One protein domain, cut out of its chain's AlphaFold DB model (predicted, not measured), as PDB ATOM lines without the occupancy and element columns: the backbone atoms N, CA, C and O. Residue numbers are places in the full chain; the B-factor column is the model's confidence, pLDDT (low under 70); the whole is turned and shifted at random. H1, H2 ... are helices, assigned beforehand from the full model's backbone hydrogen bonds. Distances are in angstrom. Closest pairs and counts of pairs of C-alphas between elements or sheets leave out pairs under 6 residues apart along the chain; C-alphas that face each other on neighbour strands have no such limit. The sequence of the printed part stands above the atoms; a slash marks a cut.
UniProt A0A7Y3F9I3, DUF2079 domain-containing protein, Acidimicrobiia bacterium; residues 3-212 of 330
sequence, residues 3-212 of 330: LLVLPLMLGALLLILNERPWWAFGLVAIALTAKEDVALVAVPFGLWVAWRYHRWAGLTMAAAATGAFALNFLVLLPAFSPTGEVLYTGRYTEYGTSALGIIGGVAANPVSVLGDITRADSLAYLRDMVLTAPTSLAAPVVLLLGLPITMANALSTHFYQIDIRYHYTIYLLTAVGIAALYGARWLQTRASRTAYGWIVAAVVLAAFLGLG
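What this domain is: This is residues 3 to 212 of the 330 residues of the protein "DUF2079 domain-containing protein" of Acidimicrobiia bacterium (UniProt A0A7Y3F9I3). Six broadly aligned helices, H1, H2, H3, H4, H9 and H11, lie together as a bundle: H1 to H4 fold back and forth in three hairpins, and H9 and H11 pack on H1 and H3. H6, H7, H8 and H10 cover H9 and H11 on the side away from H1 to H4; the link 81 to 98 and H5 lie toward one end of the longest axis, H12 at the other. The printed part has 210 residues with twelve named helices, H1 to H12 along the chain, and no named strand: all helix. It is compact, with a radius of gyration of the C-alphas of 18.0 A, and spans 60 by 41 by 29 A.

How they stand to each other: The longest helix, H4, residues 55 to 80, forms a hairpin with H3, residues 39 to 52, at a shallow tilt of 13 degrees; their closest C-alphas, Gly 58 and Ala 50, are 4.0 A apart. H2, residues 21 to 32, touches H4 with its closest C-alphas, Pro 21 and Ala 57, 6.0 A apart. H1, residues 3 to 17, forms a hairpin with H2, closest at C-alphas 12 and 24, 4.0 A. The hub, H11, residues 167 to 188, touches six helices, among them H1, closest at C-alphas 174 and 6, 5.1 A. H9, residues 140 to 154, runs opposite ways to H11 at a shallow tilt of 14 degrees, closest at C-alphas 142 and 179, 5.0 A. Residues 144 to 149 of H9 touch H3, closest at C-alphas 145 and 44, 5.2 A. H8, residues 134 to 138, touches H11, closest at C-alphas 136 and 180, 3.6 A. H7, residues 120 to 132, touches H11 at a steep tilt of 51 degrees, closest at C-alphas 130 and 176, 6.8 A. H12, residues 193 to 210, touches H7, closest at C-alphas 207 and 132, 5.7 A. H10, residues 159 to 162, touches H9 only at the corner, closest at C-alphas 161 and 153, 4.9 A. H6, residues 110 to 117, touches H9, about perpendicular at 89 degrees, closest at C-alphas 117 and 154, 5.4 A. H5, residues 99 to 108, touches no helix. Every O i to N i+4 pair is within hydrogen-bond range in H2, H5, H6, H7 and H12; H1 has 10 of 11, H3 9 of 10, H4 20 of 22, H11 16 of 18, H9 5 of 11 beside 11 of 12 O i to N i+3 pairs, H8 0 of 1 beside 2 of 2, and H10 is too short.

Where its parts are: H4 is 35.8 A long, with a kink of 28 degrees near residue 72; H11 is 31.0 A, with one of 32 degrees near residue 174. H1 begins at C-alpha 3 (13.804, -32.244, -36.534); H12 ends at C-alpha 210 (-2.172, -18.693, -40.348).

The domain as a whole: The C-alphas farthest apart, Pro 82 and Ser 192, are 60.3 A apart. The printed part has no cut; the H4 to H5 link is long, 18 residues. Residues 210 to 212 of the model have pLDDT under 70.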
ATOM      1  N   LEU A   3      15.179 -31.791 -36.795       89.31
ATOM      2  CA  LEU A   3      13.804 -32.244 -36.534       89.31
ATOM      3  C   LEU A   3      13.712 -33.337 -35.459       89.31
ATOM      4  O   LEU A   3      12.678 -33.456 -34.807       89.31
ATOM      5  N   LEU A   4      14.779 -34.111 -35.233       92.50
ATOM      6  CA  LEU A   4      14.822 -35.130 -34.178       92.50
ATOM      7  C   LEU A   4      14.935 -34.519 -32.776       92.50
ATOM      8  O   LEU A   4      14.567 -35.164 -31.797       92.50
ATOM      9  N   VAL A   5      15.414 -33.279 -32.653       94.38
ATOM     10  CA  VAL A   5      15.677 -32.645 -31.354       94.38
ATOM     11  C   VAL A   5      14.385 -32.438 -30.574       94.38
ATOM     12  O   VAL A   5      14.333 -32.773 -29.394       94.38
ATOM     13  N   LEU A   6      13.321 -31.969 -31.226       94.00
ATOM     14  CA  LEU A   6      12.035 -31.731 -30.572       94.00
ATOM     15  C   LEU A   6      11.454 -32.996 -29.908       94.00
ATOM     16  O   LEU A   6      11.223 -32.963 -28.695       94.00
ATOM     17  N   PRO A   7      11.248 -34.127 -30.617       95.94
ATOM     18  CA  PRO A   7      10.725 -35.334 -29.983       95.94
ATOM     19  C   PRO A   7      11.684 -35.914 -28.934       95.94
ATOM     20  O   PRO A   7      11.215 -36.394 -27.903       95.94
ATOM     21  N   LEU A   8      13.006 -35.830 -29.131       97.38
ATOM     22  CA  LEU A   8      13.986 -36.296 -28.140       97.38
ATOM     23  C   LEU A   8      13.932 -35.478 -26.845       97.38
ATOM     24  O   LEU A   8      13.915 -36.053 -25.757       97.38
ATOM     25  N   MET A   9      13.849 -34.151 -26.942       97.44
ATOM     26  CA  MET A   9      13.774 -33.252 -25.788       97.44
ATOM     27  C   MET A   9      12.434 -33.380 -25.051       97.44
ATOM     28  O   MET A   9      12.405 -33.403 -23.819       97.44
ATOM     29  N   LEU A  10      11.321 -33.544 -25.776       96.75
ATOM     30  CA  LEU A  10      10.021 -33.850 -25.169       96.75
ATOM     31  C   LEU A  10      10.011 -35.236 -24.503       96.75
ATOM     32  O   LEU A  10       9.480 -35.388 -23.403       96.75
ATOM     33  N   GLY A  11      10.645 -36.235 -25.120       97.94
ATOM     34  CA  GLY A  11      10.849 -37.554 -24.524       97.94
ATOM     35  C   GLY A  11      11.718 -37.497 -23.265       97.94
ATOM     36  O   GLY A  11      11.404 -38.142 -22.262       97.94
ATOM     37  N   ALA A  12      12.772 -36.676 -23.268       98.25
ATOM     38  CA  ALA A  12      13.615 -36.449 -22.099       98.25
ATOM     39  C   ALA A  12      12.803 -35.825 -20.958       98.25
ATOM     40  O   ALA A  12      12.879 -36.292 -19.821       98.25
ATOM     41  N   LEU A  13      11.960 -34.835 -21.260       98.00
ATOM     42  CA  LEU A  13      11.034 -34.261 -20.286       98.00
ATOM     43  C   LEU A  13      10.069 -35.315 -19.725       98.00
ATOM     44  O   LEU A  13       9.889 -35.381 -18.512       98.00
ATOM     45  N   LEU A  14       9.479 -36.162 -20.571       98.06
ATOM     46  CA  LEU A  14       8.597 -37.243 -20.125       98.06
ATOM     47  C   LEU A  14       9.314 -38.181 -19.140       98.06
ATOM     48  O   LEU A  14       8.743 -38.559 -18.120       98.06
ATOM     49  N   LEU A  15      10.563 -38.548 -19.419       98.44
ATOM     50  CA  LEU A  15      11.363 -39.404 -18.542       98.44
ATOM     51  C   LEU A  15      11.718 -38.713 -17.223       98.44
ATOM     52  O   LEU A  15      11.666 -39.358 -16.178       98.44
ATOM     53  N   ILE A  16      12.008 -37.410 -17.248       98.31
ATOM     54  CA  ILE A  16      12.185 -36.603 -16.034       98.31
ATOM     55  C   ILE A  16      10.914 -36.611 -15.184       98.31
ATOM     56  O   ILE A  16      10.986 -36.860 -13.986       98.31
ATOM     57  N   LEU A  17       9.745 -36.418 -15.797       96.88
ATOM     58  CA  LEU A  17       8.458 -36.439 -15.093       96.88
ATOM     59  C   LEU A  17       8.085 -37.825 -14.540       96.88
ATOM     60  O   LEU A  17       7.254 -37.912 -13.642       96.88
ATOM     61  N   ASN A  18       8.685 -38.895 -15.067       97.81
ATOM     62  CA  ASN A  18       8.502 -40.272 -14.604       97.81
ATOM     63  C   ASN A  18       9.645 -40.758 -13.696       97.81
ATOM     64  O   ASN A  18       9.832 -41.966 -13.557       97.81
ATOM     65  N   GLU A  19      10.425 -39.845 -13.105       97.31
ATOM     66  CA  GLU A  19      11.511 -40.165 -12.164       97.31
ATOM     67  C   GLU A  19      12.613 -41.056 -12.788       97.31
ATOM     68  O   GLU A  19      13.269 -41.855 -12.116       97.31
ATOM     69  N   ARG A  20      12.846 -40.927 -14.106       97.75
ATOM     70  CA  ARG A  20      13.871 -41.662 -14.882       97.75
ATOM     71  C   ARG A  20      14.926 -40.726 -15.497       97.75
ATOM     72  O   ARG A  20      15.160 -40.764 -16.708       97.75
ATOM     73  N   PRO A  21      15.619 -39.899 -14.695       97.31
ATOM     74  CA  PRO A  21      16.462 -38.822 -15.209       97.31
ATOM     75  C   PRO A  21      17.680 -39.278 -16.022       97.31
ATOM     76  O   PRO A  21      18.104 -38.583 -16.940       97.31
ATOM     77  N   TRP A  22      18.239 -40.450 -15.729       97.50
ATOM     78  CA  TRP A  22      19.408 -40.952 -16.458       97.50
ATOM     79  C   TRP A  22      19.065 -41.457 -17.863       97.50
ATOM     80  O   TRP A  22      19.875 -41.336 -18.777       97.50
ATOM     81  N   TRP A  23      17.834 -41.929 -18.077       97.94
ATOM     82  CA  TRP A  23      17.335 -42.212 -19.425       97.94
ATOM     83  C   TRP A  23      17.084 -40.921 -20.205       97.94
ATOM     84  O   TRP A  23      17.396 -40.849 -21.391       97.94
ATOM     85  N   ALA A  24      16.585 -39.878 -19.530       98.06
ATOM     86  CA  ALA A  24      16.454 -38.556 -20.132       98.06
ATOM     87  C   ALA A  24      17.817 -38.008 -20.579       98.06
ATOM     88  O   ALA A  24      17.913 -37.428 -21.656       98.06
ATOM     89  N   PHE A  25      18.879 -38.244 -19.797       97.94
ATOM     90  CA  PHE A  25      20.241 -37.867 -20.183       97.94
ATOM     91  C   PHE A  25      20.667 -38.559 -21.481       97.94
ATOM     92  O   PHE A  25      21.218 -37.898 -22.355       97.94
ATOM     93  N   GLY A  26      20.339 -39.844 -21.652       98.00
ATOM     94  CA  GLY A  26      20.572 -40.563 -22.907       98.00
ATOM     95  C   GLY A  26      19.893 -39.904 -24.114       98.00
ATOM     96  O   GLY A  26      20.533 -39.723 -25.146       98.00
ATOM     97  N   LEU A  27      18.633 -39.472 -23.984       98.25
ATOM     98  CA  LEU A  27      17.931 -38.773 -25.072       98.25
ATOM     99  C   LEU A  27      18.529 -37.396 -25.380       98.25
ATOM    100  O   LEU A  27      18.671 -37.047 -26.549       98.25
ATOM    101  N   VAL A  28      18.922 -36.634 -24.354       98.06
ATOM    102  CA  VAL A  28      19.618 -35.348 -24.540       98.06
ATOM    103  C   VAL A  28      20.973 -35.562 -25.216       98.06
ATOM    104  O   VAL A  28      21.325 -34.809 -26.119       98.06
ATOM    105  N   ALA A  29      21.714 -36.607 -24.842       97.56
ATOM    106  CA  ALA A  29      22.986 -36.948 -25.473       97.56
ATOM    107  C   ALA A  29      22.817 -37.277 -26.964       97.56
ATOM    108  O   ALA A  29      23.596 -36.792 -27.775       97.56
ATOM    109  N   ILE A  30      21.769 -38.021 -27.339       97.38
ATOM    110  CA  ILE A  30      21.432 -38.279 -28.750       97.38
ATOM    111  C   ILE A  30      21.031 -36.978 -29.462       97.38
ATOM    112  O   ILE A  30      21.424 -36.748 -30.600       97.38
ATOM    113  N   ALA A  31      20.276 -36.091 -28.808       96.94
ATOM    114  CA  ALA A  31      19.909 -34.809 -29.407       96.94
ATOM    115  C   ALA A  31      21.149 -33.950 -29.717       96.94
ATOM    116  O   ALA A  31      21.217 -33.340 -30.781       96.94
ATOM    117  N   LEU A  32      22.156 -33.953 -28.836       96.50
ATOM    118  CA  LEU A  32      23.413 -33.219 -29.025       96.50
ATOM    119  C   LEU A  32      24.252 -33.718 -30.214       96.50
ATOM    120  O   LEU A  32      25.113 -32.978 -30.679       96.50
ATOM    121  N   THR A  33      24.011 -34.929 -30.728       95.00
ATOM    122  CA  THR A  33      24.684 -35.417 -31.945       95.00
ATOM    123  C   THR A  33      23.966 -35.010 -33.230       95.00
ATOM    124  O   THR A  33      24.471 -35.288 -34.312       95.00
ATOM    125  N   ALA A  34      22.776 -34.402 -33.147       93.62
ATOM    126  CA  ALA A  34      22.011 -34.014 -34.329       93.62
ATOM    127  C   ALA A  34      22.609 -32.787 -35.031       93.62
ATOM    128  O   ALA A  34      22.621 -32.743 -36.260       93.62
ATOM    129  N   LYS A  35      23.067 -31.798 -34.252       92.19
ATOM    130  CA  LYS A  35      23.714 -30.573 -34.738       92.19
ATOM    131  C   LYS A  35      24.469 -29.873 -33.606       92.19
ATOM    132  O   LYS A  35      24.128 -30.014 -32.432       92.19
ATOM    133  N   GLU A  36      25.482 -29.100 -33.958       91.81
ATOM    134  CA  GLU A  36      26.387 -28.403 -33.045       91.81
ATOM    135  C   GLU A  36      25.711 -27.349 -32.153       91.81
ATOM    136  O   GLU A  36      26.167 -27.099 -31.036       91.81
ATOM    137  N   ASP A  37      24.614 -26.749 -32.616       91.38
ATOM    138  CA  ASP A  37      23.897 -25.651 -31.962       91.38
ATOM    139  C   ASP A  37      22.740 -26.118 -31.059       91.38
ATOM    140  O   ASP A  37      22.145 -25.311 -30.342       91.38
ATOM    141  N   VAL A  38      22.476 -27.429 -30.978       95.88
ATOM    142  CA  VAL A  38      21.445 -28.018 -30.095       95.88
ATOM    143  C   VAL A  38      21.681 -27.677 -28.621       95.88
ATOM    144  O   VAL A  38      20.742 -27.580 -27.825       95.88
ATOM    145  N   ALA A  39      22.933 -27.438 -28.235       96.44
ATOM    146  CA  ALA A  39      23.268 -27.031 -26.879       96.44
ATOM    147  C   ALA A  39      22.580 -25.724 -26.444       96.44
ATOM    148  O   ALA A  39      22.312 -25.561 -25.253       96.44
ATOM    149  N   LEU A  40      22.211 -24.842 -27.384       95.75
ATOM    150  CA  LEU A  40      21.497 -23.594 -27.090       95.75
ATOM    151  C   LEU A  40      20.123 -23.829 -26.445       95.75
ATOM    152  O   LEU A  40      19.659 -22.973 -25.695       95.75
ATOM    153  N   VAL A  41      19.497 -24.991 -26.670       96.75
ATOM    154  CA  VAL A  41      18.272 -25.408 -25.962       96.75
ATOM    155  C   VAL A  41      18.548 -26.458 -24.879       96.75
ATOM    156  O   VAL A  41      17.897 -26.458 -23.832       96.75
ATOM    157  N   ALA A  42      19.542 -27.333 -25.065       98.00
ATOM    158  CA  ALA A  42      19.834 -28.403 -24.109       98.00
ATOM    159  C   ALA A  42      20.461 -27.901 -22.793       98.00
ATOM    160  O   ALA A  42      20.127 -28.419 -21.725       98.00
ATOM    161  N   VAL A  43      21.320 -26.874 -22.836       98.50
ATOM    162  CA  VAL A  43      21.903 -26.253 -21.633       98.50
ATOM    163  C   VAL A  43      20.824 -25.647 -20.731       98.50
ATOM    164  O   VAL A  43      20.734 -26.067 -19.572       98.50
ATOM    165  N   PRO A  44      19.968 -24.712 -21.200       98.31
ATOM    166  CA  PRO A  44      18.932 -24.152 -20.341       98.31
ATOM    167  C   PRO A  44      17.919 -25.216 -19.902       98.31
ATOM    168  O   PRO A  44      17.452 -25.162 -18.765       98.31
ATOM    169  N   PHE A  45      17.636 -26.231 -20.732       98.38
ATOM    170  CA  PHE A  45      16.808 -27.371 -20.330       98.38
ATOM    171  C   PHE A  45      17.416 -28.133 -19.147       98.38
ATOM    172  O   PHE A  45      16.728 -28.360 -18.153       98.38
ATOM    173  N   GLY A  46      18.705 -28.479 -19.206       98.38
ATOM    174  CA  GLY A  46      19.412 -29.143 -18.109       98.38
ATOM    175  C   GLY A  46      19.419 -28.309 -16.823       98.38
ATOM    176  O   GLY A  46      19.118 -28.828 -15.748       98.38
ATOM    177  N   LEU A  47      19.672 -27.000 -16.926       98.50
ATOM    178  CA  LEU A  47      19.629 -26.077 -15.783       98.50
ATOM    179  C   LEU A  47      18.228 -25.993 -15.166       98.50
ATOM    180  O   LEU A  47      18.073 -26.047 -13.946       98.50
ATOM    181  N   TRP A  48      17.195 -25.915 -16.000       98.12
ATOM    182  CA  TRP A  48      15.810 -25.910 -15.546       98.12
ATOM    183  C   TRP A  48      15.416 -27.238 -14.887       98.12
ATOM    184  O   TRP A  48      14.781 -27.234 -13.830       98.12
ATOM    185  N   VAL A  49      15.859 -28.374 -15.435       98.25
ATOM    186  CA  VAL A  49      15.697 -29.694 -14.810       98.25
ATOM    187  C   VAL A  49      16.399 -29.753 -13.457       98.25
ATOM    188  O   VAL A  49      15.821 -30.262 -12.495       98.25
ATOM    189  N   ALA A  50      17.612 -29.210 -13.355       98.31
ATOM    190  CA  ALA A  50      18.366 -29.180 -12.108       98.31
ATOM    191  C   ALA A  50      17.647 -28.364 -11.029       98.31
ATOM    192  O   ALA A  50      17.606 -28.759  -9.864       98.31
ATOM    193  N   TRP A  51      17.069 -27.233 -11.426       98.06
ATOM    194  CA  TRP A  51      16.346 -26.341 -10.532       98.06
ATOM    195  C   TRP A  51      15.001 -26.919 -10.075       98.06
ATOM    196  O   TRP A  51      14.647 -26.797  -8.903       98.06
ATOM    197  N   ARG A  52      14.239 -27.542 -10.984       96.75
ATOM    198  CA  ARG A  52      12.830 -27.889 -10.743       96.75
ATOM    199  C   ARG A  52      12.573 -29.355 -10.392       96.75
ATOM    200  O   ARG A  52      11.541 -29.636  -9.770       96.75
ATOM    201  N   TYR A  53      13.461 -30.255 -10.808       96.88
ATOM    202  CA  TYR A  53      13.287 -31.707 -10.735       96.88
ATOM    203  C   TYR A  53      14.510 -32.373 -10.090       96.88
ATOM    204  O   TYR A  53      14.633 -32.420  -8.867       96.88
ATOM    205  N   HIS A  54      15.439 -32.871 -10.905       97.12
ATOM    206  CA  HIS A  54      16.569 -33.678 -10.466       97.12
ATOM    207  C   HIS A  54      17.872 -32.889 -10.560       97.12
ATOM    208  O   HIS A  54      18.518 -32.886 -11.608       97.12
ATOM    209  N   ARG A  55      18.292 -32.283  -9.440       97.56
ATOM    210  CA  ARG A  55      19.482 -31.414  -9.361       97.56
ATOM    211  C   ARG A  55      20.705 -31.961 -10.093       97.56
ATOM    212  O   ARG A  55      21.253 -31.295 -10.959       97.56
ATOM    213  N   TRP A  56      21.110 -33.190  -9.778       97.69
ATOM    214  CA  TRP A  56      22.363 -33.741 -10.285       97.69
ATOM    215  C   TRP A  56      22.255 -34.147 -11.742       97.69
ATOM    216  O   TRP A  56      23.124 -33.789 -12.522       97.69
ATOM    217  N   ALA A  57      21.165 -34.807 -12.131       97.50
ATOM    218  CA  ALA A  57      20.971 -35.179 -13.523       97.50
ATOM    219  C   ALA A  57      20.854 -33.952 -14.436       97.50
ATOM    220  O   ALA A  57      21.471 -33.930 -15.495       97.50
ATOM    221  N   GLY A  58      20.130 -32.912 -14.009       98.38
ATOM    222  CA  GLY A  58      20.034 -31.661 -14.756       98.38
ATOM    223  C   GLY A  58      21.380 -30.941 -14.884       98.38
ATOM    224  O   GLY A  58      21.743 -30.519 -15.979       98.38
ATOM    225  N   LEU A  59      22.168 -30.866 -13.801       98.62
ATOM    226  CA  LEU A  59      23.521 -30.299 -13.858       98.62
ATOM    227  C   LEU A  59      24.438 -31.119 -14.769       98.62
ATOM    228  O   LEU A  59      25.208 -30.535 -15.524       98.62
ATOM    229  N   THR A  60      24.335 -32.450 -14.751       98.31
ATOM    230  CA  THR A  60      25.076 -33.320 -15.672       98.31
ATOM    231  C   THR A  60      24.661 -33.086 -17.124       98.31
ATOM    232  O   THR A  60      25.535 -32.970 -17.977       98.31
ATOM    233  N   MET A  61      23.363 -32.954 -17.419       98.50
ATOM    234  CA  MET A  61      22.869 -32.608 -18.761       98.50
ATOM    235  C   MET A  61      23.409 -31.257 -19.227       98.50
ATOM    236  O   MET A  61      23.932 -31.161 -20.332       98.50
ATOM    237  N   ALA A  62      23.315 -30.228 -18.380       98.69
ATOM    238  CA  ALA A  62      23.800 -28.892 -18.703       98.69
ATOM    239  C   ALA A  62      25.317 -28.890 -18.930       98.69
ATOM    240  O   ALA A  62      25.782 -28.352 -19.928       98.69
ATOM    241  N   ALA A  63      26.085 -29.541 -18.054       98.50
ATOM    242  CA  ALA A  63      27.534 -29.651 -18.193       98.50
ATOM    243  C   ALA A  63      27.936 -30.412 -19.466       98.50
ATOM    244  O   ALA A  63      28.830 -29.968 -20.181       98.50
ATOM    245  N   ALA A  64      27.257 -31.520 -19.780       98.12
ATOM    246  CA  ALA A  64      27.508 -32.285 -20.997       98.12
ATOM    247  C   ALA A  64      27.163 -31.484 -22.260       98.12
ATOM    248  O   ALA A  64      27.956 -31.465 -23.195       98.12
ATOM    249  N   ALA A  65      26.027 -30.780 -22.275       98.38
ATOM    250  CA  ALA A  65      25.630 -29.922 -23.388       98.38
ATOM    251  C   ALA A  65      26.611 -28.756 -23.594       98.38
ATOM    252  O   ALA A  65      27.028 -28.504 -24.721       98.38
ATOM    253  N   THR A  66      27.052 -28.099 -22.515       98.06
ATOM    254  CA  THR A  66      28.090 -27.058 -22.571       98.06
ATOM    255  C   THR A  66      29.418 -27.620 -23.080       98.06
ATOM    256  O   THR A  66      30.064 -27.001 -23.920       98.06
ATOM    257  N   GLY A  67      29.820 -28.804 -22.608       97.62
ATOM    258  CA  GLY A  67      31.031 -29.483 -23.065       97.62
ATOM    259  C   GLY A  67      30.973 -29.849 -24.549       97.62
ATOM    260  O   GLY A  67      31.932 -29.595 -25.270       97.62
ATOM    261  N   ALA A  68      29.840 -30.372 -25.020       96.88
ATOM    262  CA  ALA A  68      29.615 -30.682 -26.431       96.88
ATOM    263  C   ALA A  68      29.644 -29.417 -27.305       96.88
ATOM    264  O   ALA A  68      30.284 -29.410 -28.352       96.88
ATOM    265  N   PHE A  69      29.020 -28.326 -26.850       94.25
ATOM    266  CA  PHE A  69      29.075 -27.033 -27.535       94.25
ATOM    267  C   PHE A  69      30.507 -26.510 -27.655       94.25
ATOM    268  O   PHE A  69      30.955 -26.166 -28.746       94.25
ATOM    269  N   ALA A  70      31.250 -26.501 -26.545       94.06
ATOM    270  CA  ALA A  70      32.640 -26.062 -26.525       94.06
ATOM    271  C   ALA A  70      33.522 -26.946 -27.420       94.06
ATOM    272  O   ALA A  70      34.319 -26.423 -28.192       94.06
ATOM    273  N   LEU A  71      33.348 -28.268 -27.368       94.31
ATOM    274  CA  LEU A  71      34.061 -29.208 -28.230       94.31
ATOM    275  C   LEU A  71      33.787 -28.924 -29.714       94.31
ATOM    276  O   LEU A  71      34.727 -28.850 -30.501       94.31
ATOM    277  N   ASN A  72      32.526 -28.714 -30.094       92.38
ATOM    278  CA  ASN A  72      32.163 -28.413 -31.477       92.38
ATOM    279  C   ASN A  72      32.772 -27.087 -31.951       92.38
ATOM    280  O   ASN A  72      33.480 -27.064 -32.953       92.38
ATOM    281  N   PHE A  73      32.540 -25.993 -31.226       88.88
ATOM    282  CA  PHE A  73      32.901 -24.651 -31.692       88.88
ATOM    283  C   PHE A  73      34.371 -24.279 -31.491       88.88
ATOM    284  O   PHE A  73      34.877 -23.437 -32.230       88.88
ATOM    285  N   LEU A  74      35.059 -24.870 -30.510       89.25
ATOM    286  CA  LEU A  74      36.457 -24.539 -30.210       89.25
ATOM    287  C   LEU A  74      37.453 -25.565 -30.751       89.25
ATOM    288  O   LEU A  74      38.635 -25.247 -30.844       89.25
ATOM    289  N   VAL A  75      37.008 -26.784 -31.078       91.88
ATOM    290  CA  VAL A  75      37.905 -27.866 -31.513       91.88
ATOM    291  C   VAL A  75      37.483 -28.433 -32.860       91.88
ATOM    292  O   VAL A  75      38.249 -28.330 -33.809       91.88
ATOM    293  N   LEU A  76      36.285 -29.015 -32.968       92.06
ATOM    294  CA  LEU A  76      35.903 -29.774 -34.162       92.06
ATOM    295  C   LEU A  76      35.721 -28.869 -35.385       92.06
ATOM    296  O   LEU A  76      36.385 -29.083 -36.392       92.06
ATOM    297  N   LEU A  77      34.883 -27.833 -35.301       89.38
ATOM    298  CA  LEU A  77      34.635 -26.939 -36.435       89.38
ATOM    299  C   LEU A  77      35.916 -26.238 -36.918       89.38
ATOM    300  O   LEU A  77      36.164 -26.285 -38.120       89.38
ATOM    301  N   PRO A  78      36.772 -25.665 -36.046       87.75
ATOM    302  CA  PRO A  78      38.058 -25.126 -36.488       87.75
ATOM    303  C   PRO A  78      38.988 -26.181 -37.101       87.75
ATOM    304  O   PRO A  78      39.622 -25.906 -38.112       87.75
ATOM    305  N   ALA A  79      39.065 -27.392 -36.531       90.00
ATOM    306  CA  ALA A  79      39.963 -28.444 -37.021       90.00
ATOM    307  C   ALA A  79      39.566 -28.995 -38.399       90.00
ATOM    308  O   ALA A  79      40.433 -29.450 -39.142       90.00
ATOM    309  N   PHE A  80      38.274 -28.967 -38.732       87.31
ATOM    310  CA  PHE A  80      37.749 -29.386 -40.034       87.31
ATOM    311  C   PHE A  80      37.489 -28.214 -40.992       87.31
ATOM    312  O   PHE A  80      37.078 -28.442 -42.129       87.31
ATOM    313  N   SER A  81      37.730 -26.974 -40.563       83.62
ATOM    314  CA  SER A  81      37.617 -25.797 -41.419       83.62
ATOM    315  C   SER A  81      38.915 -25.579 -42.197       83.62
ATOM    316  O   SER A  81      39.972 -25.440 -41.575       83.62
ATOM    317  N   PRO A  82      38.874 -25.474 -43.536       79.56
ATOM    318  CA  PRO A  82      40.065 -25.187 -44.332       79.56
ATOM    319  C   PRO A  82      40.765 -23.866 -43.969       79.56
ATOM    320  O   PRO A  82      41.976 -23.748 -44.136       79.56
ATOM    321  N   THR A  83      40.024 -22.880 -43.454       75.94
ATOM    322  CA  THR A  83      40.563 -21.585 -43.002       75.94
ATOM    323  C   THR A  83      40.841 -21.541 -41.499       75.94
ATOM    324  O   THR A  83      41.383 -20.555 -41.004       75.94
ATOM    325  N   GLY A  84      40.446 -22.572 -40.748       75.19
ATOM    326  CA  GLY A  84      40.444 -22.570 -39.282       75.19
ATOM    327  C   GLY A  84      39.346 -21.700 -38.653       75.19
ATOM    328  O   GLY A  84      39.142 -21.757 -37.440       75.19
ATOM    329  N   GLU A  85      38.606 -20.922 -39.450       73.56
ATOM    330  CA  GLU A  85      37.472 -20.127 -38.981       73.56
ATOM    331  C   GLU A  85      36.174 -20.934 -39.010       73.56
ATOM    332  O   GLU A  85      35.945 -21.775 -39.879       73.56
ATOM    333  N   VAL A  86      35.286 -20.671 -38.053       76.62
ATOM    334  CA  VAL A  86      33.972 -21.317 -38.007       76.62
ATOM    335  C   VAL A  86      33.056 -20.637 -39.024       76.62
ATOM    336  O   VAL A  86      32.803 -19.446 -38.898       76.62
ATOM    337  N   LEU A  87      32.492 -21.400 -39.969       73.06
ATOM    338  CA  LEU A  87      31.627 -20.910 -41.062       73.06
ATOM    339  C   LEU A  87      30.526 -19.925 -40.610       73.06
ATOM    340  O   LEU A  87      30.103 -19.047 -41.357       73.06
ATOM    341  N   TYR A  88      30.050 -20.065 -39.375       77.06
ATOM    342  CA  TYR A  88      28.961 -19.265 -38.820       77.06
ATOM    343  C   TYR A  88      29.356 -17.858 -38.367       77.06
ATOM    344  O   TYR A  88      28.462 -17.041 -38.156       77.06
ATOM    345  N   THR A  89      30.645 -17.540 -38.208       81.88
ATOM    346  CA  THR A  89      31.077 -16.228 -37.689       81.88
ATOM    347  C   THR A  89      30.644 -15.078 -38.593       81.88
ATOM    348  O   THR A  89      30.225 -14.037 -38.091       81.88
ATOM    349  N   GLY A  90      30.615 -15.300 -39.912       83.12
ATOM    350  CA  GLY A  90      30.118 -14.337 -40.902       83.12
ATOM    351  C   GLY A  90      28.654 -13.920 -40.706       83.12
ATOM    352  O   GLY A  90      28.230 -12.893 -41.229       83.12
ATOM    353  N   ARG A  91      27.875 -14.673 -39.920       88.75
ATOM    354  CA  ARG A  91      26.483 -14.332 -39.590       88.75
ATOM    355  C   ARG A  91      26.358 -13.318 -38.452       88.75
ATOM    356  O   ARG A  91      25.288 -12.751 -38.274       88.75
ATOM    357  N   TYR A  92      27.430 -13.092 -37.695       92.00
ATOM    358  CA  TYR A  92      27.438 -12.293 -36.465       92.00
ATOM    359  C   TYR A  92      28.543 -11.230 -36.481       92.00
ATOM    360  O   TYR A  92      29.083 -10.874 -35.434       92.00
ATOM    361  N   THR A  93      28.897 -10.718 -37.661       89.62
ATOM    362  CA  THR A  93      30.030  -9.795 -37.852       89.62
ATOM    363  C   THR A  93      29.930  -8.509 -37.034       89.62
ATOM    364  O   THR A  93      30.960  -7.921 -36.722       89.62
ATOM    365  N   GLU A  94      28.720  -8.085 -36.651       92.19
ATOM    366  CA  GLU A  94      28.511  -6.958 -35.727       92.19
ATOM    367  C   GLU A  94      29.075  -7.233 -34.323       92.19
ATOM    368  O   GLU A  94      29.569  -6.329 -33.652       92.19
ATOM    369  N   TYR A  95      29.053  -8.493 -33.888       94.44
ATOM    370  CA  TYR A  95      29.437  -8.903 -32.540       94.44
ATOM    371  C   TYR A  95      30.849  -9.492 -32.472       94.44
ATOM    372  O   TYR A  95      31.449  -9.524 -31.400       94.44
ATOM    373  N   GLY A  96      31.419  -9.944 -33.587       91.12
ATOM    374  CA  GLY A  96      32.815 -10.367 -33.644       91.12
ATOM    375  C   GLY A  96      33.128 -11.295 -34.812       91.12
ATOM    376  O   GLY A  96      32.245 -11.759 -35.524       91.12
ATOM    377  N   THR A  97      34.415 -11.593 -34.984       86.56
ATOM    378  CA  THR A  97      34.929 -12.428 -36.087       86.56
ATOM    379  C   THR A  97      35.272 -13.861 -35.670       86.56
ATOM    380  O   THR A  97      35.608 -14.689 -36.505       86.56
ATOM    381  N   SER A  98      35.168 -14.191 -34.378       86.06
ATOM    382  CA  SER A  98      35.413 -15.535 -33.834       86.06
ATOM    383  C   SER A  98      34.317 -15.931 -32.849       86.06
ATOM    384  O   SER A  98      33.628 -15.063 -32.320       86.06
ATOM    385  N   ALA A  99      34.175 -17.225 -32.540       84.44
ATOM    386  CA  ALA A  99      33.149 -17.705 -31.608       84.44
ATOM    387  C   ALA A  99      33.218 -17.015 -30.229       84.44
ATOM    388  O   ALA A  99      32.207 -16.531 -29.720       84.44
ATOM    389  N   LEU A 100      34.416 -16.912 -29.640       87.12
ATOM    390  CA  LEU A 100      34.611 -16.208 -28.366       87.12
ATOM    391  C   LEU A 100      34.449 -14.690 -28.512       87.12
ATOM    392  O   LEU A 100      33.906 -14.050 -27.613       87.12
ATOM    393  N   GLY A 101      34.884 -14.127 -29.644       90.69
ATOM    394  CA  GLY A 101      34.691 -12.714 -29.965       90.69
ATOM    395  C   GLY A 101      33.212 -12.336 -30.004       90.69
ATOM    396  O   GLY A 101      32.831 -11.375 -29.352       90.69
ATOM    397  N   ILE A 102      32.382 -13.146 -30.667       92.25
ATOM    398  CA  ILE A 102      30.927 -12.962 -30.751       92.25
ATOM    399  C   ILE A 102      30.299 -12.988 -29.357       92.25
ATOM    400  O   ILE A 102      29.563 -12.074 -29.009       92.25
ATOM    401  N   ILE A 103      30.624 -13.982 -28.522       90.75
ATOM    402  CA  ILE A 103      30.105 -14.051 -27.142       90.75
ATOM    403  C   ILE A 103      30.482 -12.785 -26.354       90.75
ATOM    404  O   ILE A 103      29.637 -12.201 -25.673       90.75
ATOM    405  N   GLY A 104      31.738 -12.340 -26.467       93.81
ATOM    406  CA  GLY A 104      32.214 -11.110 -25.836       93.81
ATOM    407  C   GLY A 104      31.507  -9.857 -26.359       93.81
ATOM    408  O   GLY A 104      31.100  -9.012 -25.564       93.81
ATOM    409  N   GLY A 105      31.305  -9.751 -27.672       95.81
ATOM    410  CA  GLY A 105      30.635  -8.619 -28.303       95.81
ATOM    411  C   GLY A 105      29.149  -8.543 -27.977       95.81
ATOM    412  O   GLY A 105      28.656  -7.451 -27.709       95.81
ATOM    413  N   VAL A 106      28.443  -9.674 -27.905       95.19
ATOM    414  CA  VAL A 106      27.046  -9.722 -27.437       95.19
ATOM    415  C   VAL A 106      26.946  -9.189 -26.007       95.19
ATOM    416  O   VAL A 106      26.072  -8.378 -25.707       95.19
ATOM    417  N   ALA A 107      27.866  -9.587 -25.125       95.12
ATOM    418  CA  ALA A 107      27.893  -9.095 -23.748       95.12
ATOM    419  C   ALA A 107      28.262  -7.602 -23.652       95.12
ATOM    420  O   ALA A 107      27.752  -6.896 -22.782       95.12
ATOM    421  N   ALA A 108      29.137  -7.117 -24.537       96.69
ATOM    422  CA  ALA A 108      29.605  -5.733 -24.548       96.69
ATOM    423  C   ALA A 108      28.614  -4.746 -25.191       96.69
ATOM    424  O   ALA A 108      28.682  -3.554 -24.891       96.69
ATOM    425  N   ASN A 109      27.689  -5.217 -26.036       95.81
ATOM    426  CA  ASN A 109      26.801  -4.365 -26.835       95.81
ATOM    427  C   ASN A 109      25.300  -4.626 -26.570       95.81
ATOM    428  O   ASN A 109      24.547  -4.907 -27.503       95.81
ATOM    429  N   PRO A 110      24.803  -4.490 -25.324       95.62
ATOM    430  CA  PRO A 110      23.415  -4.818 -24.979       95.62
ATOM    431  C   PRO A 110      22.365  -3.954 -25.701       95.62
ATOM    432  O   PRO A 110      21.227  -4.389 -25.866       95.62
ATOM    433  N   VAL A 111      22.728  -2.739 -26.132       96.50
ATOM    434  CA  VAL A 111      21.831  -1.858 -26.898       96.50
ATOM    435  C   VAL A 111      21.625  -2.388 -28.319       96.50
ATOM    436  O   VAL A 111      20.476  -2.457 -28.751       96.50
ATOM    437  N   SER A 112      22.692  -2.820 -29.005       95.38
ATOM    438  CA  SER A 112      22.589  -3.486 -30.316       95.38
ATOM    439  C   SER A 112      21.773  -4.770 -30.218       95.38
ATOM    440  O   SER A 112      20.807  -4.938 -30.953       95.38
ATOM    441  N   VAL A 113      22.065  -5.606 -29.212       96.25
ATOM    442  CA  VAL A 113      21.320  -6.850 -28.944       96.25
ATOM    443  C   VAL A 113      19.822  -6.577 -28.810       96.25
ATOM    444  O   VAL A 113      18.995  -7.288 -29.380       96.25
ATOM    445  N   LEU A 114      19.451  -5.542 -28.049       95.81
ATOM    446  CA  LEU A 114      18.051  -5.165 -27.890       95.81
ATOM    447  C   LEU A 114      17.454  -4.654 -29.207       95.81
ATOM    448  O   LEU A 114      16.312  -4.996 -29.514       95.81
ATOM    449  N   GLY A 115      18.208  -3.871 -29.980       96.38
ATOM    450  CA  GLY A 115      17.818  -3.418 -31.316       96.38
ATOM    451  C   GLY A 115      17.484  -4.583 -32.248       96.38
ATOM    452  O   GLY A 115      16.392  -4.615 -32.811       96.38
ATOM    453  N   ASP A 116      18.354  -5.587 -32.320       95.75
ATOM    454  CA  ASP A 116      18.172  -6.757 -33.185       95.75
ATOM    455  C   ASP A 116      16.985  -7.627 -32.765       95.75
ATOM    456  O   ASP A 116      16.197  -8.068 -33.607       95.75
ATOM    457  N   ILE A 117      16.803  -7.841 -31.458       94.94
ATOM    458  CA  ILE A 117      15.671  -8.613 -30.922       94.94
ATOM    459  C   ILE A 117      14.341  -7.876 -31.137       94.94
ATOM    460  O   ILE A 117      13.308  -8.516 -31.334       94.94
ATOM    461  N   THR A 118      14.350  -6.541 -31.102       96.31
ATOM    462  CA  THR A 118      13.144  -5.707 -31.268       96.31
ATOM    463  C   THR A 118      12.907  -5.236 -32.702       96.31
ATOM    464  O   THR A 118      11.939  -4.514 -32.957       96.31
ATOM    465  N   ARG A 119      13.731  -5.678 -33.657       95.69
ATOM    466  CA  ARG A 119      13.512  -5.452 -35.088       95.69
ATOM    467  C   ARG A 119      12.166  -6.047 -35.519       95.69
ATOM    468  O   ARG A 119      11.707  -7.052 -34.978       95.69
ATOM    469  N   ALA A 120      11.502  -5.403 -36.479       95.44
ATOM    470  CA  ALA A 120      10.135  -5.753 -36.869       95.44
ATOM    471  C   ALA A 120       9.984  -7.215 -37.337       95.44
ATOM    472  O   ALA A 120       8.980  -7.853 -37.029       95.44
ATOM    473  N   ASP A 121      10.981  -7.747 -38.040       92.25
ATOM    474  CA  ASP A 121      11.045  -9.142 -38.481       92.25
ATOM    475  C   ASP A 121      11.309 -10.113 -37.320       92.25
ATOM    476  O   ASP A 121      10.586 -11.097 -37.196       92.25
ATOM    477  N   SER A 122      12.238  -9.808 -36.409       94.38
ATOM    478  CA  SER A 122      12.458 -10.566 -35.168       94.38
ATOM    479  C   SER A 122      11.191 -10.628 -34.309       94.38
ATOM    480  O   SER A 122      10.831 -11.684 -33.787       94.38
ATOM    481  N   LEU A 123      10.460  -9.518 -34.182       94.75
ATOM    482  CA  LEU A 123       9.196  -9.476 -33.445       94.75
ATOM    483  C   LEU A 123       8.080 -10.244 -34.159       94.75
ATOM    484  O   LEU A 123       7.307 -10.935 -33.493       94.75
ATOM    485  N   ALA A 124       7.992 -10.152 -35.488       91.44
ATOM    486  CA  ALA A 124       7.057 -10.949 -36.278       91.44
ATOM    487  C   ALA A 124       7.351 -12.448 -36.123       91.44
ATOM    488  O   ALA A 124       6.444 -13.217 -35.821       91.44
ATOM    489  N   TYR A 125       8.623 -12.837 -36.194       91.75
ATOM    490  CA  TYR A 125       9.094 -14.193 -35.948       91.75
ATOM    491  C   TYR A 125       8.690 -14.711 -34.563       91.75
ATOM    492  O   TYR A 125       8.079 -15.771 -34.446       91.75
ATOM    493  N   LEU A 126       8.977 -13.954 -33.499       93.06
ATOM    494  CA  LEU A 126       8.633 -14.349 -32.129       93.06
ATOM    495  C   LEU A 126       7.123 -14.417 -31.898       93.06
ATOM    496  O   LEU A 126       6.645 -15.318 -31.202       93.06
ATOM    497  N   ARG A 127       6.364 -13.495 -32.499       90.44
ATOM    498  CA  ARG A 127       4.901 -13.557 -32.528       90.44
ATOM    499  C   ARG A 127       4.453 -14.865 -33.174       90.44
ATOM    500  O   ARG A 127       3.684 -15.591 -32.553       90.44
ATOM    501  N   ASP A 128       4.944 -15.183 -34.366       86.62
ATOM    502  CA  ASP A 128       4.521 -16.360 -35.129       86.62
ATOM    503  C   ASP A 128       4.882 -17.659 -34.394       86.62
ATOM    504  O   ASP A 128       4.047 -18.556 -34.277       86.62
ATOM    505  N   MET A 129       6.062 -17.715 -33.768       88.31
ATOM    506  CA  MET A 129       6.469 -18.804 -32.871       88.31
ATOM    507  C   MET A 129       5.474 -19.020 -31.732       88.31
ATOM    508  O   MET A 129       5.028 -20.142 -31.511       88.31
ATOM    509  N   VAL A 130       5.088 -17.968 -31.010       87.31
ATOM    510  CA  VAL A 130       4.124 -18.090 -29.907       87.31
ATOM    511  C   VAL A 130       2.715 -18.399 -30.420       87.31
ATOM    512  O   VAL A 130       1.985 -19.136 -29.758       87.31
ATOM    513  N   LEU A 131       2.330 -17.902 -31.597       83.69
ATOM    514  CA  LEU A 131       1.032 -18.192 -32.210       83.69
ATOM    515  C   LEU A 131       0.854 -19.675 -32.572       83.69
ATOM    516  O   LEU A 131      -0.281 -20.148 -32.554       83.69
ATOM    517  N   THR A 132       1.939 -20.433 -32.799       80.19
ATOM    518  CA  THR A 132       1.860 -21.904 -32.947       80.19
ATOM    519  C   THR A 132       1.361 -22.602 -31.681       80.19
ATOM    520  O   THR A 132       0.715 -23.648 -31.759       80.19
ATOM    521  N   ALA A 133       1.647 -22.036 -30.505       85.69
ATOM    522  CA  ALA A 133       1.238 -22.583 -29.218       85.69
ATOM    523  C   ALA A 133       1.023 -21.472 -28.166       85.69
ATOM    524  O   ALA A 133       1.815 -21.341 -27.224       85.69
ATOM    525  N   PRO A 134      -0.069 -20.685 -28.257       87.06
ATOM    526  CA  PRO A 134      -0.318 -19.505 -27.416       87.06
ATOM    527  C   PRO A 134      -0.410 -19.797 -25.921       87.06
ATOM    528  O   PRO A 134      -0.168 -18.922 -25.090       87.06
ATOM    529  N   THR A 135      -0.723 -21.040 -25.550       90.50
ATOM    530  CA  THR A 135      -0.700 -21.482 -24.151       90.50
ATOM    531  C   THR A 135       0.687 -21.341 -23.525       90.50
ATOM    532  O   THR A 135       0.772 -21.200 -22.310       90.50
ATOM    533  N   SER A 136       1.763 -21.299 -24.320       93.38
ATOM    534  CA  SER A 136       3.133 -21.061 -23.848       93.38
ATOM    535  C   SER A 136       3.297 -19.748 -23.077       93.38
ATOM    536  O   SER A 136       4.068 -19.701 -22.117       93.38
ATOM    537  N   LEU A 137       2.502 -18.718 -23.396       93.81
ATOM    538  CA  LEU A 137       2.504 -17.432 -22.685       93.81
ATOM    539  C   LEU A 137       2.080 -17.549 -21.217       93.81
ATOM    540  O   LEU A 137       2.453 -16.710 -20.401       93.81
ATOM    541  N   ALA A 138       1.343 -18.600 -20.850       94.12
ATOM    542  CA  ALA A 138       0.988 -18.875 -19.459       94.12
ATOM    543  C   ALA A 138       2.135 -19.527 -18.655       94.12
ATOM    544  O   ALA A 138       1.982 -19.775 -17.459       94.12
ATOM    545  N   ALA A 139       3.289 -19.792 -19.280       95.88
ATOM    546  CA  ALA A 139       4.492 -20.319 -18.637       95.88
ATOM    547  C   ALA A 139       5.759 -19.520 -19.029       95.88
ATOM    548  O   ALA A 139       6.718 -20.097 -19.546       95.88
ATOM    549  N   PRO A 140       5.822 -18.205 -18.738       95.00
ATOM    550  CA  PRO A 140       6.903 -17.330 -19.208       95.00
ATOM    551  C   PRO A 140       8.292 -17.737 -18.700       95.00
ATOM    552  O   PRO A 140       9.278 -17.596 -19.413       95.00
ATOM    553  N   VAL A 141       8.385 -18.319 -17.500       95.19
ATOM    554  CA  VAL A 141       9.657 -18.839 -16.967       95.19
ATOM    555  C   VAL A 141      10.182 -20.009 -17.806       95.19
ATOM    556  O   VAL A 141      11.387 -20.165 -17.957       95.19
ATOM    557  N   VAL A 142       9.290 -20.824 -18.374       96.69
ATOM    558  CA  VAL A 142       9.664 -21.961 -19.227       96.69
ATOM    559  C   VAL A 142      10.041 -21.487 -20.635       96.69
ATOM    560  O   VAL A 142      10.910 -22.084 -21.258       96.69
ATOM    561  N   LEU A 143       9.481 -20.371 -21.114       96.38
ATOM    562  CA  LEU A 143       9.912 -19.748 -22.375       96.38
ATOM    563  C   LEU A 143      11.382 -19.297 -22.348       96.38
ATOM    564  O   LEU A 143      12.016 -19.260 -23.399       96.38
ATOM    565  N   LEU A 144      11.959 -19.041 -21.167       95.50
ATOM    566  CA  LEU A 144      13.388 -18.723 -21.030       95.50
ATOM    567  C   LEU A 144      14.307 -19.859 -21.506       95.50
ATOM    568  O   LEU A 144      15.470 -19.602 -21.805       95.50
ATOM    569  N   LEU A 145      13.796 -21.090 -21.646       97.19
ATOM    570  CA  LEU A 145      14.524 -22.186 -22.296       97.19
ATOM    571  C   LEU A 145      14.928 -21.850 -23.737       97.19
ATOM    572  O   LEU A 145      15.954 -22.320 -24.212       97.19
ATOM    573  N   GLY A 146      14.118 -21.040 -24.420       96.06
ATOM    574  CA  GLY A 146      14.364 -20.595 -25.785       96.06
ATOM    575  C   GLY A 146      15.230 -19.343 -25.871       96.06
ATOM    576  O   GLY A 146      15.567 -18.938 -26.975       96.06
ATOM    577  N   LEU A 147      15.605 -18.717 -24.748       95.25
ATOM    578  CA  LEU A 147      16.314 -17.436 -24.771       95.25
ATOM    579  C   LEU A 147      17.636 -17.497 -25.562       95.25
ATOM    580  O   LEU A 147      17.813 -16.644 -26.431       95.25
ATOM    581  N   PRO A 148      18.536 -18.486 -25.355       95.56
ATOM    582  CA  PRO A 148      19.801 -18.514 -26.087       95.56
ATOM    583  C   PRO A 148      19.616 -18.701 -27.595       95.56
ATOM    584  O   PRO A 148      20.304 -18.048 -28.374       95.56
ATOM    585  N   ILE A 149      18.666 -19.545 -28.020       95.19
ATOM    586  CA  ILE A 149      18.391 -19.725 -29.451       95.19
ATOM    587  C   ILE A 149      17.685 -18.508 -30.055       95.19
ATOM    588  O   ILE A 149      18.013 -18.113 -31.166       95.19
ATOM    589  N   THR A 150      16.773 -17.864 -29.326       95.31
ATOM    590  CA  THR A 150      16.155 -16.607 -29.767       95.31
ATOM    591  C   THR A 150      17.216 -15.545 -30.019       95.31
ATOM    592  O   THR A 150      17.168 -14.885 -31.052       95.31
ATOM    593  N   MET A 151      18.192 -15.411 -29.116       94.19
ATOM    594  CA  MET A 151      19.325 -14.512 -29.319       94.19
ATOM    595  C   MET A 151      20.128 -14.923 -30.555       94.19
ATOM    596  O   MET A 151      20.292 -14.121 -31.465       94.19
ATOM    597  N   ALA A 152      20.572 -16.178 -30.640       93.94
ATOM    598  CA  ALA A 152      21.354 -16.642 -31.784       93.94
ATOM    599  C   ALA A 152      20.632 -16.414 -33.126       93.94
ATOM    600  O   ALA A 152      21.272 -16.033 -34.102       93.94
ATOM    601  N   ASN A 153      19.315 -16.588 -33.181       95.06
ATOM    602  CA  ASN A 153      18.550 -16.363 -34.401       95.06
ATOM    603  C   ASN A 153      18.385 -14.867 -34.711       95.06
ATOM    604  O   ASN A 153      18.655 -14.458 -35.835       95.06
ATOM    605  N   ALA A 154      17.978 -14.049 -33.734       95.00
ATOM    606  CA  ALA A 154      17.682 -12.628 -33.945       95.00
ATOM    607  C   ALA A 154      18.924 -11.784 -34.273       95.00
ATOM    608  O   ALA A 154      18.831 -10.845 -35.059       95.00
ATOM    609  N   LEU A 155      20.075 -12.141 -33.693       95.25
ATOM    610  CA  LEU A 155      21.356 -11.456 -33.893       95.25
ATOM    611  C   LEU A 155      22.048 -11.823 -35.213       95.25
ATOM    612  O   LEU A 155      23.124 -11.315 -35.518       95.25
ATOM    613  N   SER A 156      21.482 -12.766 -35.961       93.75
ATOM    614  CA  SER A 156      22.080 -13.257 -37.188       93.75
ATOM    615  C   SER A 156      21.684 -12.407 -38.386       93.75
ATOM    616  O   SER A 156      20.516 -12.070 -38.582       93.75
ATOM    617  N   THR A 157      22.644 -12.159 -39.272       90.75
ATOM    618  CA  THR A 157      22.388 -11.602 -40.607       90.75
ATOM    619  C   THR A 157      21.761 -12.628 -41.560       90.75
ATOM    620  O   THR A 157      21.306 -12.282 -42.650       90.75
ATOM    621  N   HIS A 158      21.692 -13.903 -41.165       89.31
ATOM    622  CA  HIS A 158      21.128 -14.981 -41.969       89.31
ATOM    623  C   HIS A 158      19.610 -15.080 -41.772       89.31
ATOM    624  O   HIS A 158      19.131 -15.739 -40.848       89.31
ATOM    625  N   PHE A 159      18.848 -14.448 -42.670       86.06
ATOM    626  CA  PHE A 159      17.393 -14.273 -42.537       86.06
ATOM    627  C   PHE A 159      16.604 -15.573 -42.301       86.06
ATOM    628  O   PHE A 159      15.593 -15.555 -41.603       86.06
ATOM    629  N   TYR A 160      17.085 -16.717 -42.807       87.06
ATOM    630  CA  TYR A 160      16.468 -18.027 -42.580       87.06
ATOM    631  C   TYR A 160      16.331 -18.394 -41.090       87.06
ATOM    632  O   TYR A 160      15.494 -19.222 -40.739       87.06
ATOM    633  N   GLN A 161      17.140 -17.815 -40.194       92.12
ATOM    634  CA  GLN A 161      17.079 -18.114 -38.758       92.12
ATOM    635  C   GLN A 161      15.893 -17.449 -38.041       92.12
ATOM    636  O   GLN A 161      15.479 -17.937 -36.989       92.12
ATOM    637  N   ILE A 162      15.308 -16.396 -38.621       92.06
ATOM    638  CA  ILE A 162      14.127 -15.687 -38.098       92.06
ATOM    639  C   ILE A 162      12.887 -15.886 -38.979       92.06
ATOM    640  O   ILE A 162      11.970 -15.073 -38.969       92.06
ATOM    641  N   ASP A 163      12.830 -16.970 -39.749       86.56
ATOM    642  CA  ASP A 163      11.680 -17.290 -40.592       86.56
ATOM    643  C   ASP A 163      11.121 -18.669 -40.219       86.56
ATOM    644  O   ASP A 163      11.816 -19.688 -40.281       86.56
ATOM    645  N   ILE A 164       9.841 -18.696 -39.823       84.50
ATOM    646  CA  ILE A 164       9.113 -19.893 -39.363       84.50
ATOM    647  C   ILE A 164       9.076 -21.025 -40.390       84.50
ATOM    648  O   ILE A 164       8.927 -22.187 -40.016       84.50
ATOM    649  N   ARG A 165       9.259 -20.709 -41.674       79.69
ATOM    650  CA  ARG A 165       9.251 -21.688 -42.766       79.69
ATOM    651  C   ARG A 165      10.525 -22.532 -42.816       79.69
ATOM    652  O   ARG A 165      10.539 -23.566 -43.477       79.69
ATOM    653  N   TYR A 166      11.585 -22.123 -42.116       85.25
ATOM    654  CA  TYR A 166      12.875 -22.809 -42.127       85.25
ATOM    655  C   TYR A 166      13.143 -23.575 -40.827       85.25
ATOM    656  O   TYR A 166      12.639 -23.275 -39.745       85.25
ATOM    657  N   HIS A 167      13.989 -24.597 -40.939       87.00
ATOM    658  CA  HIS A 167      14.250 -25.576 -39.881       87.00
ATOM    659  C   HIS A 167      14.982 -25.010 -38.649       87.00
ATOM    660  O   HIS A 167      14.976 -25.651 -37.600       87.00
ATOM    661  N   TYR A 168      15.589 -23.821 -38.737       88.94
ATOM    662  CA  TYR A 168      16.310 -23.171 -37.629       88.94
ATOM    663  C   TYR A 168      15.428 -22.862 -36.412       88.94
ATOM    664  O   TYR A 168      15.915 -22.633 -35.305       88.94
ATOM    665  N   THR A 169      14.116 -22.873 -36.610       90.75
ATOM    666  CA  THR A 169      13.121 -22.554 -35.590       90.75
ATOM    667  C   THR A 169      12.821 -23.729 -34.667       90.75
ATOM    668  O   THR A 169      12.276 -23.532 -33.583       90.75
ATOM    669  N   ILE A 170      13.226 -24.952 -35.033       91.50
ATOM    670  CA  ILE A 170      12.844 -26.178 -34.323       91.50
ATOM    671  C   ILE A 170      13.297 -26.202 -32.857       91.50
ATOM    672  O   ILE A 170      12.605 -26.749 -31.994       91.50
ATOM    673  N   TYR A 171      14.425 -25.570 -32.530       93.00
ATOM    674  CA  TYR A 171      14.897 -25.492 -31.147       93.00
ATOM    675  C   TYR A 171      14.074 -24.503 -30.323       93.00
ATOM    676  O   TYR A 171      13.732 -24.797 -29.176       93.00
ATOM    677  N   LEU A 172      13.690 -23.365 -30.911       94.69
ATOM    678  CA  LEU A 172      12.771 -22.439 -30.258       94.69
ATOM    679  C   LEU A 172      11.383 -23.075 -30.116       94.69
ATOM    680  O   LEU A 172      10.805 -23.016 -29.035       94.69
ATOM    681  N   LEU A 173      10.898 -23.785 -31.138       93.19
ATOM    682  CA  LEU A 173       9.667 -24.578 -31.068       93.19
ATOM    683  C   LEU A 173       9.726 -25.650 -29.976       93.19
ATOM    684  O   LEU A 173       8.716 -25.919 -29.336       93.19
ATOM    685  N   THR A 174      10.896 -26.229 -29.703       94.75
ATOM    686  CA  THR A 174      11.072 -27.162 -28.580       94.75
ATOM    687  C   THR A 174      10.820 -26.458 -27.244       94.75
ATOM    688  O   THR A 174      10.047 -26.950 -26.422       94.75
ATOM    689  N   ALA A 175      11.408 -25.277 -27.029       96.44
ATOM    690  CA  ALA A 175      11.178 -24.481 -25.823       96.44
ATOM    691  C   ALA A 175       9.721 -23.993 -25.707       96.44
ATOM    692  O   ALA A 175       9.108 -24.126 -24.645       96.44
ATOM    693  N   VAL A 176       9.147 -23.488 -26.804       95.56
ATOM    694  CA  VAL A 176       7.744 -23.055 -26.898       95.56
ATOM    695  C   VAL A 176       6.799 -24.224 -26.628       95.56
ATOM    696  O   VAL A 176       5.857 -24.070 -25.856       95.56
ATOM    697  N   GLY A 177       7.072 -25.405 -27.178       94.25
ATOM    698  CA  GLY A 177       6.292 -26.620 -26.961       94.25
ATOM    699  C   GLY A 177       6.313 -27.069 -25.502       94.25
ATOM    700  O   GLY A 177       5.259 -27.335 -24.923       94.25
ATOM    701  N   ILE A 178       7.487 -27.073 -24.858       96.38
ATOM    702  CA  ILE A 178       7.583 -27.347 -23.419       96.38
ATOM    703  C   ILE A 178       6.788 -26.294 -22.636       96.38
ATOM    704  O   ILE A 178       5.948 -26.659 -21.816       96.38
ATOM    705  N   ALA A 179       6.969 -25.000 -22.907       96.81
ATOM    706  CA  ALA A 179       6.219 -23.937 -22.238       96.81
ATOM    707  C   ALA A 179       4.701 -24.078 -22.434       96.81
ATOM    708  O   ALA A 179       3.939 -23.924 -21.479       96.81
ATOM    709  N   ALA A 180       4.255 -24.447 -23.632       94.00
ATOM    710  CA  ALA A 180       2.854 -24.680 -23.955       94.00
ATOM    711  C   ALA A 180       2.238 -25.797 -23.109       94.00
ATOM    712  O   ALA A 180       1.109 -25.643 -22.642       94.00
ATOM    713  N   LEU A 181       2.976 -26.879 -22.829       93.31
ATOM    714  CA  LEU A 181       2.516 -27.951 -21.935       93.31
ATOM    715  C   LEU A 181       2.273 -27.435 -20.507       93.31
ATOM    716  O   LEU A 181       1.229 -27.712 -19.908       93.31
ATOM    717  N   TYR A 182       3.208 -26.652 -19.959       95.31
ATOM    718  CA  TYR A 182       3.067 -26.084 -18.611       95.31
ATOM    719  C   TYR A 182       1.966 -25.030 -18.549       95.31
ATOM    720  O   TYR A 182       1.180 -25.016 -17.599       95.31
ATOM    721  N   GLY A 183       1.879 -24.176 -19.563       94.06
ATOM    722  CA  GLY A 183       0.870 -23.133 -19.643       94.06
ATOM    723  C   GLY A 183      -0.535 -23.696 -19.848       94.06
ATOM    724  O   GLY A 183      -1.474 -23.263 -19.183       94.06
ATOM    725  N   ALA A 184      -0.686 -24.747 -20.659       90.94
ATOM    726  CA  ALA A 184      -1.945 -25.473 -20.806       90.94
ATOM    727  C   ALA A 184      -2.396 -26.097 -19.479       90.94
ATOM    728  O   ALA A 184      -3.560 -25.954 -19.103       90.94
ATOM    729  N   ARG A 185      -1.481 -26.725 -18.727       91.19
ATOM    730  CA  ARG A 185      -1.775 -27.247 -17.383       91.19
ATOM    731  C   ARG A 185      -2.192 -26.133 -16.422       91.19
ATOM    732  O   ARG A 185      -3.153 -26.298 -15.674       91.19
ATOM    733  N   TRP A 186      -1.497 -24.998 -16.438       92.06
ATOM    734  CA  TRP A 186      -1.848 -23.841 -15.612       92.06
ATOM    735  C   TRP A 186      -3.253 -23.319 -15.942       92.06
ATOM    736  O   TRP A 186      -4.060 -23.126 -15.029       92.06
ATOM    737  N   LEU A 187      -3.578 -23.181 -17.231       89.44
ATOM    738  CA  LEU A 187      -4.900 -22.765 -17.703       89.44
ATOM    739  C   LEU A 187      -5.981 -23.770 -17.308       89.44
ATOM    740  O   LEU A 187      -7.027 -23.359 -16.821       89.44
ATOM    741  N   GLN A 188      -5.728 -25.073 -17.429       87.94
ATOM    742  CA  GLN A 188      -6.688 -26.115 -17.053       87.94
ATOM    743  C   GLN A 188      -7.098 -26.039 -15.570       87.94
ATOM    744  O   GLN A 188      -8.226 -26.381 -15.228       87.94
ATOM    745  N   THR A 189      -6.210 -25.568 -14.687       88.56
ATOM    746  CA  THR A 189      -6.520 -25.396 -13.253       88.56
ATOM    747  C   THR A 189      -7.308 -24.125 -12.921       88.56
ATOM    748  O   THR A 189      -7.778 -23.985 -11.796       88.56
ATOM    749  N   ARG A 190      -7.434 -23.183 -13.867       88.25
ATOM    750  CA  ARG A 190      -8.018 -21.846 -13.644       88.25
ATOM    751  C   ARG A 190      -9.206 -21.532 -14.546       88.25
ATOM    752  O   ARG A 190     -10.063 -20.741 -14.167       88.25
ATOM    753  N   ALA A 191      -9.253 -22.129 -15.729       85.25
ATOM    754  CA  ALA A 191     -10.328 -21.982 -16.690       85.25
ATOM    755  C   ALA A 191     -11.361 -23.098 -16.508       85.25
ATOM    756  O   ALA A 191     -11.032 -24.229 -16.146       85.25
ATOM    757  N   SER A 192     -12.624 -22.803 -16.816       88.00
ATOM    758  CA  SER A 192     -13.623 -23.861 -16.967       88.00
ATOM    759  C   SER A 192     -13.233 -24.791 -18.123       88.00
ATOM    760  O   SER A 192     -12.559 -24.376 -19.069       88.00
ATOM    761  N   ARG A 193     -13.694 -26.049 -18.089       85.62
ATOM    762  CA  ARG A 193     -13.476 -27.011 -19.187       85.62
ATOM    763  C   ARG A 193     -13.898 -26.448 -20.545       85.62
ATOM    764  O   ARG A 193     -13.193 -26.641 -21.529       85.62
ATOM    765  N   THR A 194     -15.010 -25.718 -20.572       85.00
ATOM    766  CA  THR A 194     -15.527 -25.056 -21.772       85.00
ATOM    767  C   THR A 194     -14.577 -23.967 -22.267       85.00
ATOM    768  O   THR A 194     -14.233 -23.959 -23.442       85.00
ATOM    769  N   ALA A 195     -14.103 -23.083 -21.383       83.94
ATOM    770  CA  ALA A 195     -13.160 -22.026 -21.753       83.94
ATOM    771  C   ALA A 195     -11.826 -22.600 -22.254       83.94
ATOM    772  O   ALA A 195     -11.302 -22.141 -23.263       83.94
ATOM    773  N   TYR A 196     -11.310 -23.646 -21.604       82.44
ATOM    774  CA  TYR A 196     -10.119 -24.354 -22.071       82.44
ATOM    775  C   TYR A 196     -10.328 -24.986 -23.455       82.44
ATOM    776  O   TYR A 196      -9.473 -24.838 -24.324       82.44
ATOM    777  N   GLY A 197     -11.478 -25.630 -23.689       84.12
ATOM    778  CA  GLY A 197     -11.836 -26.187 -24.995       84.12
ATOM    779  C   GLY A 197     -11.864 -25.131 -26.102       84.12
ATOM    780  O   GLY A 197     -11.302 -25.359 -27.168       84.12
ATOM    781  N   TRP A 198     -12.431 -23.952 -25.828       84.94
ATOM    782  CA  TRP A 198     -12.420 -22.828 -26.770       84.94
ATOM    783  C   TRP A 198     -11.022 -22.268 -27.021       84.94
ATOM    784  O   TRP A 198     -10.707 -21.958 -28.164       84.94
ATOM    785  N   ILE A 199     -10.172 -22.179 -25.993       82.31
ATOM    786  CA  ILE A 199      -8.770 -21.775 -26.164       82.31
ATOM    787  C   ILE A 199      -8.067 -22.760 -27.098       82.31
ATOM    788  O   ILE A 199      -7.479 -22.337 -28.084       82.31
ATOM    789  N   VAL A 200      -8.166 -24.067 -26.843       81.56
ATOM    790  CA  VAL A 200      -7.541 -25.087 -27.700       81.56
ATOM    791  C   VAL A 200      -8.087 -25.021 -29.127       81.56
ATOM    792  O   VAL A 200      -7.301 -25.016 -30.070       81.56
ATOM    793  N   ALA A 201      -9.407 -24.914 -29.303       84.81
ATOM    794  CA  ALA A 201     -10.024 -24.795 -30.623       84.81
ATOM    795  C   ALA A 201      -9.552 -23.539 -31.374       84.81
ATOM    796  O   ALA A 201      -9.236 -23.623 -32.557       84.81
ATOM    797  N   ALA A 202      -9.444 -22.397 -30.689       82.56
ATOM    798  CA  ALA A 202      -8.940 -21.157 -31.269       82.56
ATOM    799  C   ALA A 202      -7.461 -21.262 -31.662       82.56
ATOM    800  O   ALA A 202      -7.088 -20.781 -32.727       82.56
ATOM    801  N   VAL A 203      -6.631 -21.924 -30.850       78.81
ATOM    802  CA  VAL A 203      -5.218 -22.189 -31.175       78.81
ATOM    803  C   VAL A 203      -5.099 -23.068 -32.416       78.81
ATOM    804  O   VAL A 203      -4.363 -22.725 -33.334       78.81
ATOM    805  N   VAL A 204      -5.845 -24.174 -32.468       80.62
ATOM    806  CA  VAL A 204      -5.839 -25.086 -33.622       80.62
ATOM    807  C   VAL A 204      -6.326 -24.370 -34.879       80.62
ATOM    808  O   VAL A 204      -5.708 -24.500 -35.930       80.62
ATOM    809  N   LEU A 205      -7.393 -23.574 -34.771       79.31
ATOM    810  CA  LEU A 205      -7.919 -22.795 -35.887       79.31
ATOM    811  C   LEU A 205      -6.923 -21.724 -36.357       79.31
ATOM    812  O   LEU A 205      -6.717 -21.585 -37.555       79.31
ATOM    813  N   ALA A 206      -6.280 -20.997 -35.441       74.50
ATOM    814  CA  ALA A 206      -5.275 -19.992 -35.781       74.50
ATOM    815  C   ALA A 206      -4.045 -20.617 -36.450       74.50
ATOM    816  O   ALA A 206      -3.568 -20.094 -37.454       74.50
ATOM    817  N   ALA A 207      -3.571 -21.762 -35.949       71.56
ATOM    818  CA  ALA A 207      -2.497 -22.514 -36.586       71.56
ATOM    819  C   ALA A 207      -2.907 -22.989 -37.990       71.56
ATOM    820  O   ALA A 207      -2.139 -22.827 -38.931       71.56
ATOM    821  N   PHE A 208      -4.128 -23.506 -38.153       71.25
ATOM    822  CA  PHE A 208      -4.649 -23.947 -39.450       71.25
ATOM    823  C   PHE A 208      -4.764 -22.800 -40.463       71.25
ATOM    824  O   PHE A 208      -4.347 -22.956 -41.606       71.25
ATOM    825  N   LEU A 209      -5.298 -21.649 -40.045       70.81
ATOM    826  CA  LEU A 209      -5.525 -20.501 -40.925       70.81
ATOM    827  C   LEU A 209      -4.256 -19.690 -41.213       70.81
ATOM    828  O   LEU A 209      -4.149 -19.130 -42.297       70.81
ATOM    829  N   GLY A 210      -3.334 -19.581 -40.252       64.69
ATOM    830  CA  GLY A 210      -2.172 -18.693 -40.348       64.69
ATOM    831  C   GLY A 210      -0.848 -19.373 -40.700       64.69
ATOM    832  O   GLY A 210       0.043 -18.700 -41.203       64.69
ATOM    833  N   LEU A 211      -0.695 -20.672 -40.415       63.22
ATOM    834  CA  LEU A 211       0.575 -21.406 -40.575       63.22
ATOM    835  C   LEU A 211       0.429 -22.740 -41.323       63.22
ATOM    836  O   LEU A 211       1.415 -23.284 -41.818       63.22
ATOM    837  N   GLY A 212      -0.787 -23.283 -41.387       59.69
ATOM    838  CA  GLY A 212      -1.128 -24.462 -42.174       59.69
ATOM    839  C   GLY A 212      -1.391 -24.132 -43.647       59.69
ATOM    840  O   GLY A 212      -1.291 -22.974 -44.055       59.69
TER     841      GLY A 212